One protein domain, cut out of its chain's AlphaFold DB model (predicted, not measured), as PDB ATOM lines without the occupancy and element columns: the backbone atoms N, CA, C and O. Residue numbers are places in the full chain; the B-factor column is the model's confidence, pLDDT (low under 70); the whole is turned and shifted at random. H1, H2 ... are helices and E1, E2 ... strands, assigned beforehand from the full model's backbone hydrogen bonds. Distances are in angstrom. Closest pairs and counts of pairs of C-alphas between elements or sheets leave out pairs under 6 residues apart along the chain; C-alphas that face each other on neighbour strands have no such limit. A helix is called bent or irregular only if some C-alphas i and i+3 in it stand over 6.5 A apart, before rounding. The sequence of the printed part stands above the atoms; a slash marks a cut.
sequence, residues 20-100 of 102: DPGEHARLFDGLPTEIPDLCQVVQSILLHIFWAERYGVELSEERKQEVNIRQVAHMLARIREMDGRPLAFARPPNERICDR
ATOM      1  N   ASP A  20     130.126  73.712  55.786       96.19
ATOM      2  CA  ASP A  20     131.469  73.403  55.311       96.19
ATOM      3  C   ASP A  20     131.791  71.908  55.541       96.19
ATOM      4  O   ASP A  20     131.707  71.422  56.678       96.19
ATOM      5  N   PRO A  21     132.126  71.147  54.479       96.00
ATOM      6  CA  PRO A  21     132.516  69.745  54.606       96.00
ATOM      7  C   PRO A  21     133.920  69.549  55.203       96.00
ATOM      8  O   PRO A  21     134.271  68.419  55.549       96.00
ATOM      9  N   GLY A  22     134.731  70.607  55.317       96.12
ATOM     10  CA  GLY A  22     136.081  70.554  55.867       96.12
ATOM     11  C   GLY A  22     136.980  69.560  55.128       96.12
ATOM     12  O   GLY A  22     137.009  69.502  53.896       96.12
ATOM     13  N   GLU A  23     137.704  68.726  55.879       95.69
ATOM     14  CA  GLU A  23     138.591  67.696  55.318       95.69
ATOM     15  C   GLU A  23     137.856  66.611  54.507       95.69
ATOM     16  O   GLU A  23     138.465  65.912  53.695       95.69
ATOM     17  N   HIS A  24     136.534  66.501  54.671       97.00
ATOM     18  CA  HIS A  24     135.700  65.523  53.979       97.00
ATOM     19  C   HIS A  24     135.142  66.021  52.640       97.00
ATOM     20  O   HIS A  24     134.334  65.320  52.034       97.00
ATOM     21  N   ALA A  25     135.582  67.179  52.132       96.06
ATOM     22  CA  ALA A  25     135.114  67.746  50.861       96.06
ATOM     23  C   ALA A  25     135.166  66.754  49.682       96.06
ATOM     24  O   ALA A  25     134.255  66.722  48.859       96.06
ATOM     25  N   ARG A  26     136.182  65.880  49.645       96.00
ATOM     26  CA  ARG A  26     136.337  64.836  48.612       96.00
ATOM     27  C   ARG A  26     135.205  63.805  48.589       96.00
ATOM     28  O   ARG A  26     135.051  63.093  47.607       96.00
ATOM     29  N   LEU A  27     134.398  63.691  49.647       95.62
ATOM     30  CA  LEU A  27     133.234  62.797  49.640       95.62
ATOM     31  C   LEU A  27     132.133  63.268  48.679       95.62
ATOM     32  O   LEU A  27     131.259  62.474  48.337       95.62
ATOM     33  N   PHE A  28     132.180  64.529  48.238       95.31
ATOM     34  CA  PHE A  28     131.290  65.063  47.209       95.31
ATOM     35  C   PHE A  28     131.753  64.752  45.779       95.31
ATOM     36  O   PHE A  28     130.999  64.988  44.833       95.31
ATOM     37  N   ASP A  29     132.950  64.191  45.602       94.12
ATOM     38  CA  ASP A  29     133.455  63.824  44.283       94.12
ATOM     39  C   ASP A  29     132.567  62.735  43.656       94.12
ATOM     40  O   ASP A  29     132.270  61.705  44.265       94.12
ATOM     41  N   GLY A  30     132.136  62.963  42.412       91.56
ATOM     42  CA  GLY A  30     131.285  62.026  41.673       91.56
ATOM     43  C   GLY A  30     129.800  62.066  42.050       91.56
ATOM     44  O   GLY A  30     129.049  61.198  41.604       91.56
ATOM     45  N   LEU A  31     129.362  63.051  42.844       95.75
ATOM     46  CA  LEU A  31     127.937  63.326  43.008       95.75
ATOM     47  C   LEU A  31     127.307  63.777  41.678       95.75
ATOM     48  O   LEU A  31     127.962  64.459  40.885       95.75
ATOM     49  N   PRO A  32     126.037  63.416  41.426       95.81
ATOM     50  CA  PRO A  32     125.318  63.896  40.256       95.81
ATOM     51  C   PRO A  32     125.148  65.420  40.308       95.81
ATOM     52  O   PRO A  32     125.096  66.018  41.382       95.81
ATOM     53  N   THR A  33     125.043  66.053  39.143       95.19
ATOM     54  CA  THR A  33     124.840  67.508  39.024       95.19
ATOM     55  C   THR A  33     123.374  67.893  38.862       95.19
ATOM     56  O   THR A  33     123.011  69.045  39.091       95.19
ATOM     57  N   GLU A  34     122.522  66.935  38.486       96.75
ATOM     58  CA  GLU A  34     121.091  67.150  38.308       96.75
ATOM     59  C   GLU A  34     120.361  67.140  39.656       96.75
ATOM     60  O   GLU A  34     120.563  66.261  40.498       96.75
ATOM     61  N   ILE A  35     119.465  68.111  39.852       95.81
ATOM     62  CA  ILE A  35     118.721  68.286  41.110       95.81
ATOM     63  C   ILE A  35     117.940  67.021  41.514       95.81
ATOM     64  O   ILE A  35     118.046  66.631  42.679       95.81
ATOM     65  N   PRO A  36     117.186  66.347  40.617       96.69
ATOM     66  CA  PRO A  36     116.432  65.150  40.996       96.69
ATOM     67  C   PRO A  36     117.326  64.033  41.541       96.69
ATOM     68  O   PRO A  36     116.977  63.389  42.530       96.69
ATOM     69  N   ASP A  37     118.500  63.845  40.940       96.06
ATOM     70  CA  ASP A  37     119.445  62.804  41.333       96.06
ATOM     71  C   ASP A  37     120.125  63.149  42.665       96.06
ATOM     72  O   ASP A  37     120.264  62.289  43.535       96.06
ATOM     73  N   LEU A  38     120.467  64.424  42.887       95.75
ATOM     74  CA  LEU A  38     120.964  64.897  44.184       95.75
ATOM     75  C   LEU A  38     119.942  64.683  45.304       95.75
ATOM     76  O   LEU A  38     120.309  64.237  46.394       95.75
ATOM     77  N   CYS A  39     118.657  64.946  45.045       95.81
ATOM     78  CA  CYS A  39     117.598  64.674  46.014       95.81
ATOM     79  C   CYS A  39     117.554  63.191  46.407       95.81
ATOM     80  O   CYS A  39     117.428  62.885  47.594       95.81
ATOM     81  N   GLN A  40     117.705  62.276  45.444       95.75
ATOM     82  CA  GLN A  40     117.751  60.836  45.718       95.75
ATOM     83  C   GLN A  40     118.961  60.454  46.577       95.75
ATOM     84  O   GLN A  40     118.823  59.694  47.538       95.75
ATOM     85  N   VAL A  41     120.135  61.025  46.290       96.31
ATOM     86  CA  VAL A  41     121.342  60.795  47.096       96.31
ATOM     87  C   VAL A  41     121.109  61.217  48.547       96.31
ATOM     88  O   VAL A  41     121.300  60.400  49.449       96.31
ATOM     89  N   VAL A  42     120.617  62.436  48.786       93.94
ATOM     90  CA  VAL A  42     120.343  62.948  50.141       93.94
ATOM     91  C   VAL A  42     119.335  62.064  50.887       93.94
ATOM     92  O   VAL A  42     119.583  61.675  52.028       93.94
ATOM     93  N   GLN A  43     118.234  61.677  50.236       93.62
ATOM     94  CA  GLN A  43     117.214  60.793  50.820       93.62
ATOM     95  C   GLN A  43     117.753  59.395  51.160       93.62
ATOM     96  O   GLN A  43     117.250  58.731  52.067       93.62
ATOM     97  N   SER A  44     118.782  58.942  50.443       94.88
ATOM     98  CA  SER A  44     119.440  57.663  50.699       94.88
ATOM     99  C   SER A  44     120.481  57.712  51.823       94.88
ATOM    100  O   SER A  44     120.953  56.655  52.232       94.88
ATOM    101  N   ILE A  45     120.836  58.905  52.315       95.56
ATOM    102  CA  ILE A  45     121.854  59.127  53.354       95.56
ATOM    103  C   ILE A  45     121.217  59.489  54.694       95.56
ATOM    104  O   ILE A  45     121.729  59.075  55.734       95.56
ATOM    105  N   LEU A  46     120.123  60.251  54.680       94.69
ATOM    106  CA  LEU A  46     119.463  60.752  55.883       94.69
ATOM    107  C   LEU A  46     118.311  59.845  56.325       94.69
ATOM    108  O   LEU A  46     117.549  59.320  55.507       94.69
ATOM    109  N   LEU A  47     118.172  59.682  57.638       94.69
ATOM    110  CA  LEU A  47     117.019  59.066  58.277       94.69
ATOM    111  C   LEU A  47     116.480  59.998  59.354       94.69
ATOM    112  O   LEU A  47     117.046  60.110  60.444       94.69
ATOM    113  N   HIS A  48     115.317  60.578  59.083       92.75
ATOM    114  CA  HIS A  48     114.637  61.399  60.066       92.75
ATOM    115  C   HIS A  48     114.253  60.534  61.279       92.75
ATOM    116  O   HIS A  48     113.534  59.542  61.132       92.75
ATOM    117  N   ILE A  49     114.645  60.935  62.495       92.88
ATOM    118  CA  ILE A  49     114.449  60.139  63.725       92.88
ATOM    119  C   ILE A  49     113.000  59.657  63.935       92.88
ATOM    120  O   ILE A  49     112.771  58.482  64.202       92.88
ATOM    121  N   PHE A  50     111.999  60.522  63.732       90.50
ATOM    122  CA  PHE A  50     110.574  60.162  63.867       90.50
ATOM    123  C   PHE A  50     110.043  59.220  62.771       90.50
ATOM    124  O   PHE A  50     108.894  58.790  62.840       90.50
ATOM    125  N   TRP A  51     110.828  58.939  61.730       92.88
ATOM    126  CA  TRP A  51     110.450  58.028  60.647       92.88
ATOM    127  C   TRP A  51     111.169  56.681  60.764       92.88
ATOM    128  O   TRP A  51     110.798  55.757  60.047       92.88
ATOM    129  N   ALA A  52     112.142  56.539  61.673       92.81
ATOM    130  CA  ALA A  52     112.931  55.320  61.846       92.81
ATOM    131  C   ALA A  52     112.055  54.067  61.997       92.81
ATOM    132  O   ALA A  52     112.184  53.135  61.205       92.81
ATOM    133  N   GLU A  53     111.077  54.097  62.906       92.50
ATOM    134  CA  GLU A  53     110.146  52.978  63.114       92.50
ATOM    135  C   GLU A  53     109.325  52.652  61.857       92.50
ATOM    136  O   GLU A  53     109.122  51.486  61.531       92.50
ATOM    137  N   ARG A  54     108.906  53.668  61.086       92.06
ATOM    138  CA  ARG A  54     108.168  53.462  59.823       92.06
ATOM    139  C   ARG A  54     109.027  52.814  58.740       92.06
ATOM    140  O   ARG A  54     108.487  52.150  57.861       92.06
ATOM    141  N   TYR A  55     110.344  52.995  58.807       90.69
ATOM    142  CA  TYR A  55     111.315  52.301  57.964       90.69
ATOM    143  C   TYR A  55     111.751  50.941  58.536       90.69
ATOM    144  O   TYR A  55     112.619  50.297  57.949       90.69
ATOM    145  N   GLY A  56     111.170  50.489  59.656       93.62
ATOM    146  CA  GLY A  56     111.549  49.239  60.319       93.62
ATOM    147  C   GLY A  56     112.905  49.304  61.026       93.62
ATOM    148  O   GLY A  56     113.548  48.273  61.201       93.62
ATOM    149  N   VAL A  57     113.364  50.503  61.393       94.62
ATOM    150  CA  VAL A  57     114.640  50.726  62.084       94.62
ATOM    151  C   VAL A  57     114.386  51.043  63.552       94.62
ATOM    152  O   VAL A  57     113.832  52.091  63.885       94.62
ATOM    153  N   GLU A  58     114.864  50.170  64.434       94.31
ATOM    154  CA  GLU A  58     114.962  50.448  65.866       94.31
ATOM    155  C   GLU A  58     116.316  51.104  66.166       94.31
ATOM    156  O   GLU A  58     117.375  50.510  65.966       94.31
ATOM    157  N   LEU A  59     116.292  52.359  66.615       92.81
ATOM    158  CA  LEU A  59     117.508  53.107  66.939       92.81
ATOM    159  C   LEU A  59     117.940  52.844  68.383       92.81
ATOM    160  O   LEU A  59     117.144  53.015  69.309       92.81
ATOM    161  N   SER A  60     119.221  52.520  68.577       94.31
ATOM    162  CA  SER A  60     119.836  52.503  69.907       94.31
ATOM    163  C   SER A  60     119.921  53.917  70.499       94.31
ATOM    164  O   SER A  60     119.826  54.914  69.775       94.31
ATOM    165  N   GLU A  61     120.132  54.028  71.812       93.62
ATOM    166  CA  GLU A  61     120.289  55.334  72.463       93.62
ATOM    167  C   GLU A  61     121.488  56.110  71.903       93.62
ATOM    168  O   GLU A  61     121.392  57.317  71.696       93.62
ATOM    169  N   GLU A  62     122.579  55.424  71.554       92.94
ATOM    170  CA  GLU A  62     123.746  56.030  70.907       92.94
ATOM    171  C   GLU A  62     123.387  56.593  69.525       92.94
ATOM    172  O   GLU A  62     123.753  57.722  69.202       92.94
ATOM    173  N   ARG A  63     122.621  55.842  68.718       93.44
ATOM    174  CA  ARG A  63     122.169  56.294  67.391       93.44
ATOM    175  C   ARG A  63     121.235  57.495  67.477       93.44
ATOM    176  O   ARG A  63     121.330  58.398  66.649       93.44
ATOM    177  N   LYS A  64     120.372  57.551  68.495       93.56
ATOM    178  CA  LYS A  64     119.492  58.706  68.729       93.56
ATOM    179  C   LYS A  64     120.277  59.986  69.020       93.56
ATOM    180  O   LYS A  64     119.768  61.058  68.711       93.56
ATOM    181  N   GLN A  65     121.497  59.910  69.564       94.06
ATOM    182  CA  GLN A  65     122.318  61.098  69.837       94.06
ATOM    183  C   GLN A  65     122.847  61.790  68.576       94.06
ATOM    184  O   GLN A  65     123.216  62.963  68.641       94.06
ATOM    185  N   GLU A  66     122.841  61.122  67.421       95.00
ATOM    186  CA  GLU A  66     123.311  61.705  66.158       95.00
ATOM    187  C   GLU A  66     122.500  62.924  65.715       95.00
ATOM    188  O   GLU A  66     123.038  63.814  65.064       95.00
ATOM    189  N   VAL A  67     121.250  63.047  66.174       93.88
ATOM    190  CA  VAL A  67     120.417  64.241  65.956       93.88
ATOM    191  C   VAL A  67     121.031  65.533  66.503       93.88
ATOM    192  O   VAL A  67     120.589  66.631  66.161       93.88
ATOM    193  N   ASN A  68     122.016  65.418  67.396       94.06
ATOM    194  CA  ASN A  68     122.740  66.548  67.960       94.06
ATOM    195  C   ASN A  68     123.957  66.956  67.116       94.06
ATOM    196  O   ASN A  68     124.554  67.999  67.388       94.06
ATOM    197  N   ILE A  69     124.319  66.189  66.083       94.38
ATOM    198  CA  ILE A  69     125.380  66.551  65.145       94.38
ATOM    199  C   ILE A  69     124.867  67.698  64.269       94.38
ATOM    200  O   ILE A  69     123.872  67.566  63.564       94.38
ATOM    201  N   ARG A  70     125.534  68.856  64.333       91.69
ATOM    202  CA  ARG A  70     125.120  70.072  63.602       91.69
ATOM    203  C   ARG A  70     126.025  70.443  62.432       91.69
ATOM    204  O   ARG A  70     125.576  71.149  61.538       91.69
ATOM    205  N   GLN A  71     127.285  70.019  62.464       95.81
ATOM    206  CA  GLN A  71     128.269  70.364  61.438       95.81
ATOM    207  C   GLN A  71     128.290  69.295  60.348       95.81
ATOM    208  O   GLN A  71     128.406  68.109  60.665       95.81
ATOM    209  N   VAL A  72     128.236  69.710  59.080       95.94
ATOM    210  CA  VAL A  72     128.287  68.798  57.927       95.94
ATOM    211  C   VAL A  72     129.563  67.961  57.934       95.94
ATOM    212  O   VAL A  72     129.473  66.759  57.716       95.94
ATOM    213  N   ALA A  73     130.721  68.530  58.280       97.31
ATOM    214  CA  ALA A  73     131.955  67.757  58.438       97.31
ATOM    215  C   ALA A  73     131.788  66.568  59.413       97.31
ATOM    216  O   ALA A  73     132.132  65.438  59.082       97.31
ATOM    217  N   HIS A  74     131.167  66.780  60.577       97.19
ATOM    218  CA  HIS A  74     130.921  65.701  61.543       97.19
ATOM    219  C   HIS A  74     129.860  64.702  61.059       97.19
ATOM    220  O   HIS A  74     129.980  63.507  61.324       97.19
ATOM    221  N   MET A  75     128.837  65.161  60.329       96.25
ATOM    222  CA  MET A  75     127.873  64.257  59.692       96.25
ATOM    223  C   MET A  75     128.572  63.356  58.670       96.25
ATOM    224  O   MET A  75     128.357  62.150  58.666       96.25
ATOM    225  N   LEU A  76     129.440  63.929  57.834       97.06
ATOM    226  CA  LEU A  76     130.214  63.211  56.824       97.06
ATOM    227  C   LEU A  76     131.167  62.185  57.444       97.06
ATOM    228  O   LEU A  76     131.209  61.047  56.974       97.06
ATOM    229  N   ALA A  77     131.872  62.553  58.518       97.12
ATOM    230  CA  ALA A  77     132.684  61.618  59.293       97.12
ATOM    231  C   ALA A  77     131.837  60.438  59.783       97.12
ATOM    232  O   ALA A  77     132.178  59.278  59.548       97.12
ATOM    233  N   ARG A  78     130.674  60.733  60.373       96.69
ATOM    234  CA  ARG A  78     129.783  59.708  60.914       96.69
ATOM    235  C   ARG A  78     129.204  58.784  59.840       96.69
ATOM    236  O   ARG A  78     129.192  57.570  60.022       96.69
ATOM    237  N   ILE A  79     128.777  59.337  58.703       95.88
ATOM    238  CA  ILE A  79     128.330  58.556  57.540       95.88
ATOM    239  C   ILE A  79     129.444  57.605  57.093       95.88
ATOM    240  O   ILE A  79     129.182  56.435  56.831       95.88
ATOM    241  N   ARG A  80     130.691  58.093  57.039       95.44
ATOM    242  CA  ARG A  80     131.849  57.309  56.604       95.44
ATOM    243  C   ARG A  80     132.216  56.183  57.571       95.44
ATOM    244  O   ARG A  80     132.632  55.122  57.112       95.44
ATOM    245  N   GLU A  81     132.085  56.410  58.876       95.19
ATOM    246  CA  GLU A  81     132.277  55.382  59.909       95.19
ATOM    247  C   GLU A  81     131.254  54.250  59.790       95.19
ATOM    248  O   GLU A  81     131.592  53.087  59.995       95.19
ATOM    249  N   MET A  82     130.005  54.595  59.472       93.81
ATOM    250  CA  MET A  82     128.915  53.633  59.326       93.81
ATOM    251  C   MET A  82     128.994  52.859  58.009       93.81
ATOM    252  O   MET A  82     128.744  51.657  57.990       93.81
ATOM    253  N   ASP A  83     129.336  53.543  56.914       94.06
ATOM    254  CA  ASP A  83     129.438  52.954  55.583       94.06
ATOM    255  C   ASP A  83     130.531  53.630  54.735       94.06
ATOM    256  O   ASP A  83     130.468  54.810  54.374       94.06
ATOM    257  N   GLY A  84     131.526  52.830  54.342       93.38
ATOM    258  CA  GLY A  84     132.656  53.236  53.510       93.38
ATOM    259  C   GLY A  84     132.362  53.364  52.009       93.38
ATOM    260  O   GLY A  84     133.284  53.637  51.234       93.38
ATOM    261  N   ARG A  85     131.128  53.163  51.542       95.25
ATOM    262  CA  ARG A  85     130.770  53.391  50.132       95.25
ATOM    263  C   ARG A  85     130.645  54.893  49.815       95.25
ATOM    264  O   ARG A  85     130.370  55.686  50.720       95.25
ATOM    265  N   PRO A  86     130.838  55.322  48.550       95.38
ATOM    266  CA  PRO A  86     130.638  56.718  48.149       95.38
ATOM    267  C   PRO A  86     129.216  57.219  48.438       95.38
ATOM    268  O   PRO A  86     128.273  56.428  48.500       95.38
ATOM    269  N   LEU A  87     129.035  58.534  48.599       95.88
ATOM    270  CA  LEU A  87     127.733  59.119  48.956       95.88
ATOM    271  C   LEU A  87     126.634  58.786  47.937       95.88
ATOM    272  O   LEU A  87     125.515  58.502  48.348       95.88
ATOM    273  N   ALA A  88     126.981  58.707  46.648       94.25
ATOM    274  CA  ALA A  88     126.058  58.380  45.560       94.25
ATOM    275  C   ALA A  88     125.453  56.960  45.621       94.25
ATOM    276  O   ALA A  88     124.466  56.687  44.943       94.25
ATOM    277  N   PHE A  89     126.024  56.045  46.411       94.44
ATOM    278  CA  PHE A  89     125.467  54.703  46.574       94.44
ATOM    279  C   PHE A  89     124.363  54.713  47.627       94.44
ATOM    280  O   PHE A  89     124.575  55.149  48.758       94.44
ATOM    281  N   ALA A  90     123.191  54.196  47.257       93.56
ATOM    282  CA  ALA A  90     122.054  54.130  48.159       93.56
ATOM    283  C   ALA A  90     122.335  53.222  49.365       93.56
ATOM    284  O   ALA A  90     122.909  52.138  49.221       93.56
ATOM    285  N   ARG A  91     121.875  53.653  50.545       94.50
ATOM    286  CA  ARG A  91     122.035  52.920  51.807       94.50
ATOM    287  C   ARG A  91     120.692  52.396  52.315       94.50
ATOM    288  O   ARG A  91     119.668  53.093  52.183       94.50
ATOM    289  N   PRO A  92     120.663  51.190  52.909       93.94
ATOM    290  CA  PRO A  92     119.489  50.728  53.632       93.94
ATOM    291  C   PRO A  92     119.214  51.658  54.831       93.94
ATOM    292  O   PRO A  92     120.143  52.290  55.335       93.94
ATOM    293  N   PRO A  93     117.958  51.785  55.294       93.69
ATOM    294  CA  PRO A  93     117.593  52.756  56.329       93.69
ATOM    295  C   PRO A  93     118.424  52.688  57.622       93.69
ATOM    296  O   PRO A  93     118.722  53.721  58.206       93.69
ATOM    297  N   ASN A  94     118.854  51.501  58.048       93.44
ATOM    298  CA  ASN A  94     119.691  51.301  59.238       93.44
ATOM    299  C   ASN A  94     121.128  51.856  59.099       93.44
ATOM    300  O   ASN A  94     121.785  52.118  60.106       93.44
ATOM    301  N   GLU A  95     121.605  52.073  57.872       94.81
ATOM    302  CA  GLU A  95     122.930  52.634  57.557       94.81
ATOM    303  C   GLU A  95     122.872  54.131  57.206       94.81
ATOM    304  O   GLU A  95     123.865  54.723  56.786       94.81
ATOM    305  N   ARG A  96     121.714  54.771  57.387       95.81
ATOM    306  CA  ARG A  96     121.534  56.215  57.200       95.81
ATOM    307  C   ARG A  96     121.819  56.961  58.496       95.81
ATOM    308  O   ARG A  96     121.498  56.458  59.576       95.81
ATOM    309  N   ILE A  97     122.430  58.141  58.411       95.50
ATOM    310  CA  ILE A  97     122.680  58.980  59.592       95.50
ATOM    311  C   ILE A  97     121.357  59.547  60.105       95.50
ATOM    312  O   ILE A  97     120.499  59.943  59.311       95.50
ATOM    313  N   CYS A  98     121.180  59.572  61.425       94.50
ATOM    314  CA  CYS A  98     119.951  60.084  62.008       94.50
ATOM    315  C   CYS A  98     119.970  61.604  62.076       94.50
ATOM    316  O   CYS A  98     120.839  62.200  62.710       94.50
ATOM    317  N   ASP A  99     118.964  62.219  61.468       89.44
ATOM    318  CA  ASP A  99     118.779  63.657  61.503       89.44
ATOM    319  C   ASP A  99     117.554  64.053  62.335       89.44
ATOM    320  O   ASP A  99     116.624  63.278  62.599       89.44
ATOM    321  N   ARG A 100     117.592  65.314  62.757       80.75
ATOM    322  CA  ARG A 100     116.453  66.055  63.286       80.75
ATOM    323  C   ARG A 100     116.320  67.332  62.473       80.75
ATOM    324  O   ARG A 100     116.533  68.425  62.994       80.75
TER     325      ARG A 100
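Overview. This is residues 20 to 100 of the 102 residues of an uncharacterized protein of Anaerolineae bacterium (UniProt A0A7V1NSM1). A small two-strand parallel sheet lies near the middle, with H3 and H4 packed on its strand E2. H2 leads straight into E1, and H1 packs on H4 at one end of the domain. The printed part has 81 residues with four named helices and two named strands, in the order H1 H2 E1 H3 H4 E2, mostly helix. It is compact, with a radius of gyration of the C-alphas of 12.4 A and spans of 33 by 25 by 20 A.

Arrangement. E1, residues 46 to 48, and E2, residues 97 to 99, are parallel neighbours at 43 degrees, with N 47 and O 97 2.9 A apart, within hydrogen-bond range. With H3, residues 61 to 68, and H4, residues 72 to 82, they make a strand-helix-strand unit, two parallel strands with helices between them in the chain. The closest C-alphas of H3 and E2, Val 67 and Asp 99, are 4.8 A apart; those of H4 and E2, Ile 79 and Ile 97, 6.0 A. H3 and H4 are near each other, with 5 pairs of C-alphas within 10 A. H1, residues 22 to 28, touches H4 at a steep tilt of 63 degrees, the same way; their closest C-alphas, Gly 22 and Ala 73, are 5.6 A apart. H2, residues 35 to 45, is close to H4 but not clearly touching, with C-alphas 45 and 79 closest at 7.7 A. In H2 and H4 every O i to N i+4 pair is within hydrogen-bond range; H1 has 0 of 3 and H3 1 of 4, against 3 of 4 and 4 of 5 O i to N i+3 pairs.

Along the chain. H1 begins at C-alpha 22 (136.081, 70.554, 55.867), measures 11.3 A and is irregular, with C-alphas 23 and 26 7.6 A apart. H2 measures 15.6 A, H4 15.2 A and H3 12.3 A; H3 is neither bent nor irregular, but only just: C-alphas 64 and 67 are 6.3 A apart. E1 and E2 each measure 6.4 A, and E2 ends at C-alpha 99 (118.779, 63.657, 61.503).

Size, cuts and confidence. The two C-alphas farthest apart, Glu 34 and Glu 61, are 36.2 A apart. The links E1 to H3, residues 49 to 60, and H4 to E2, residues 83 to 96, are long. The printed part has no cut, and no printed residue is under 70 in pLDDT.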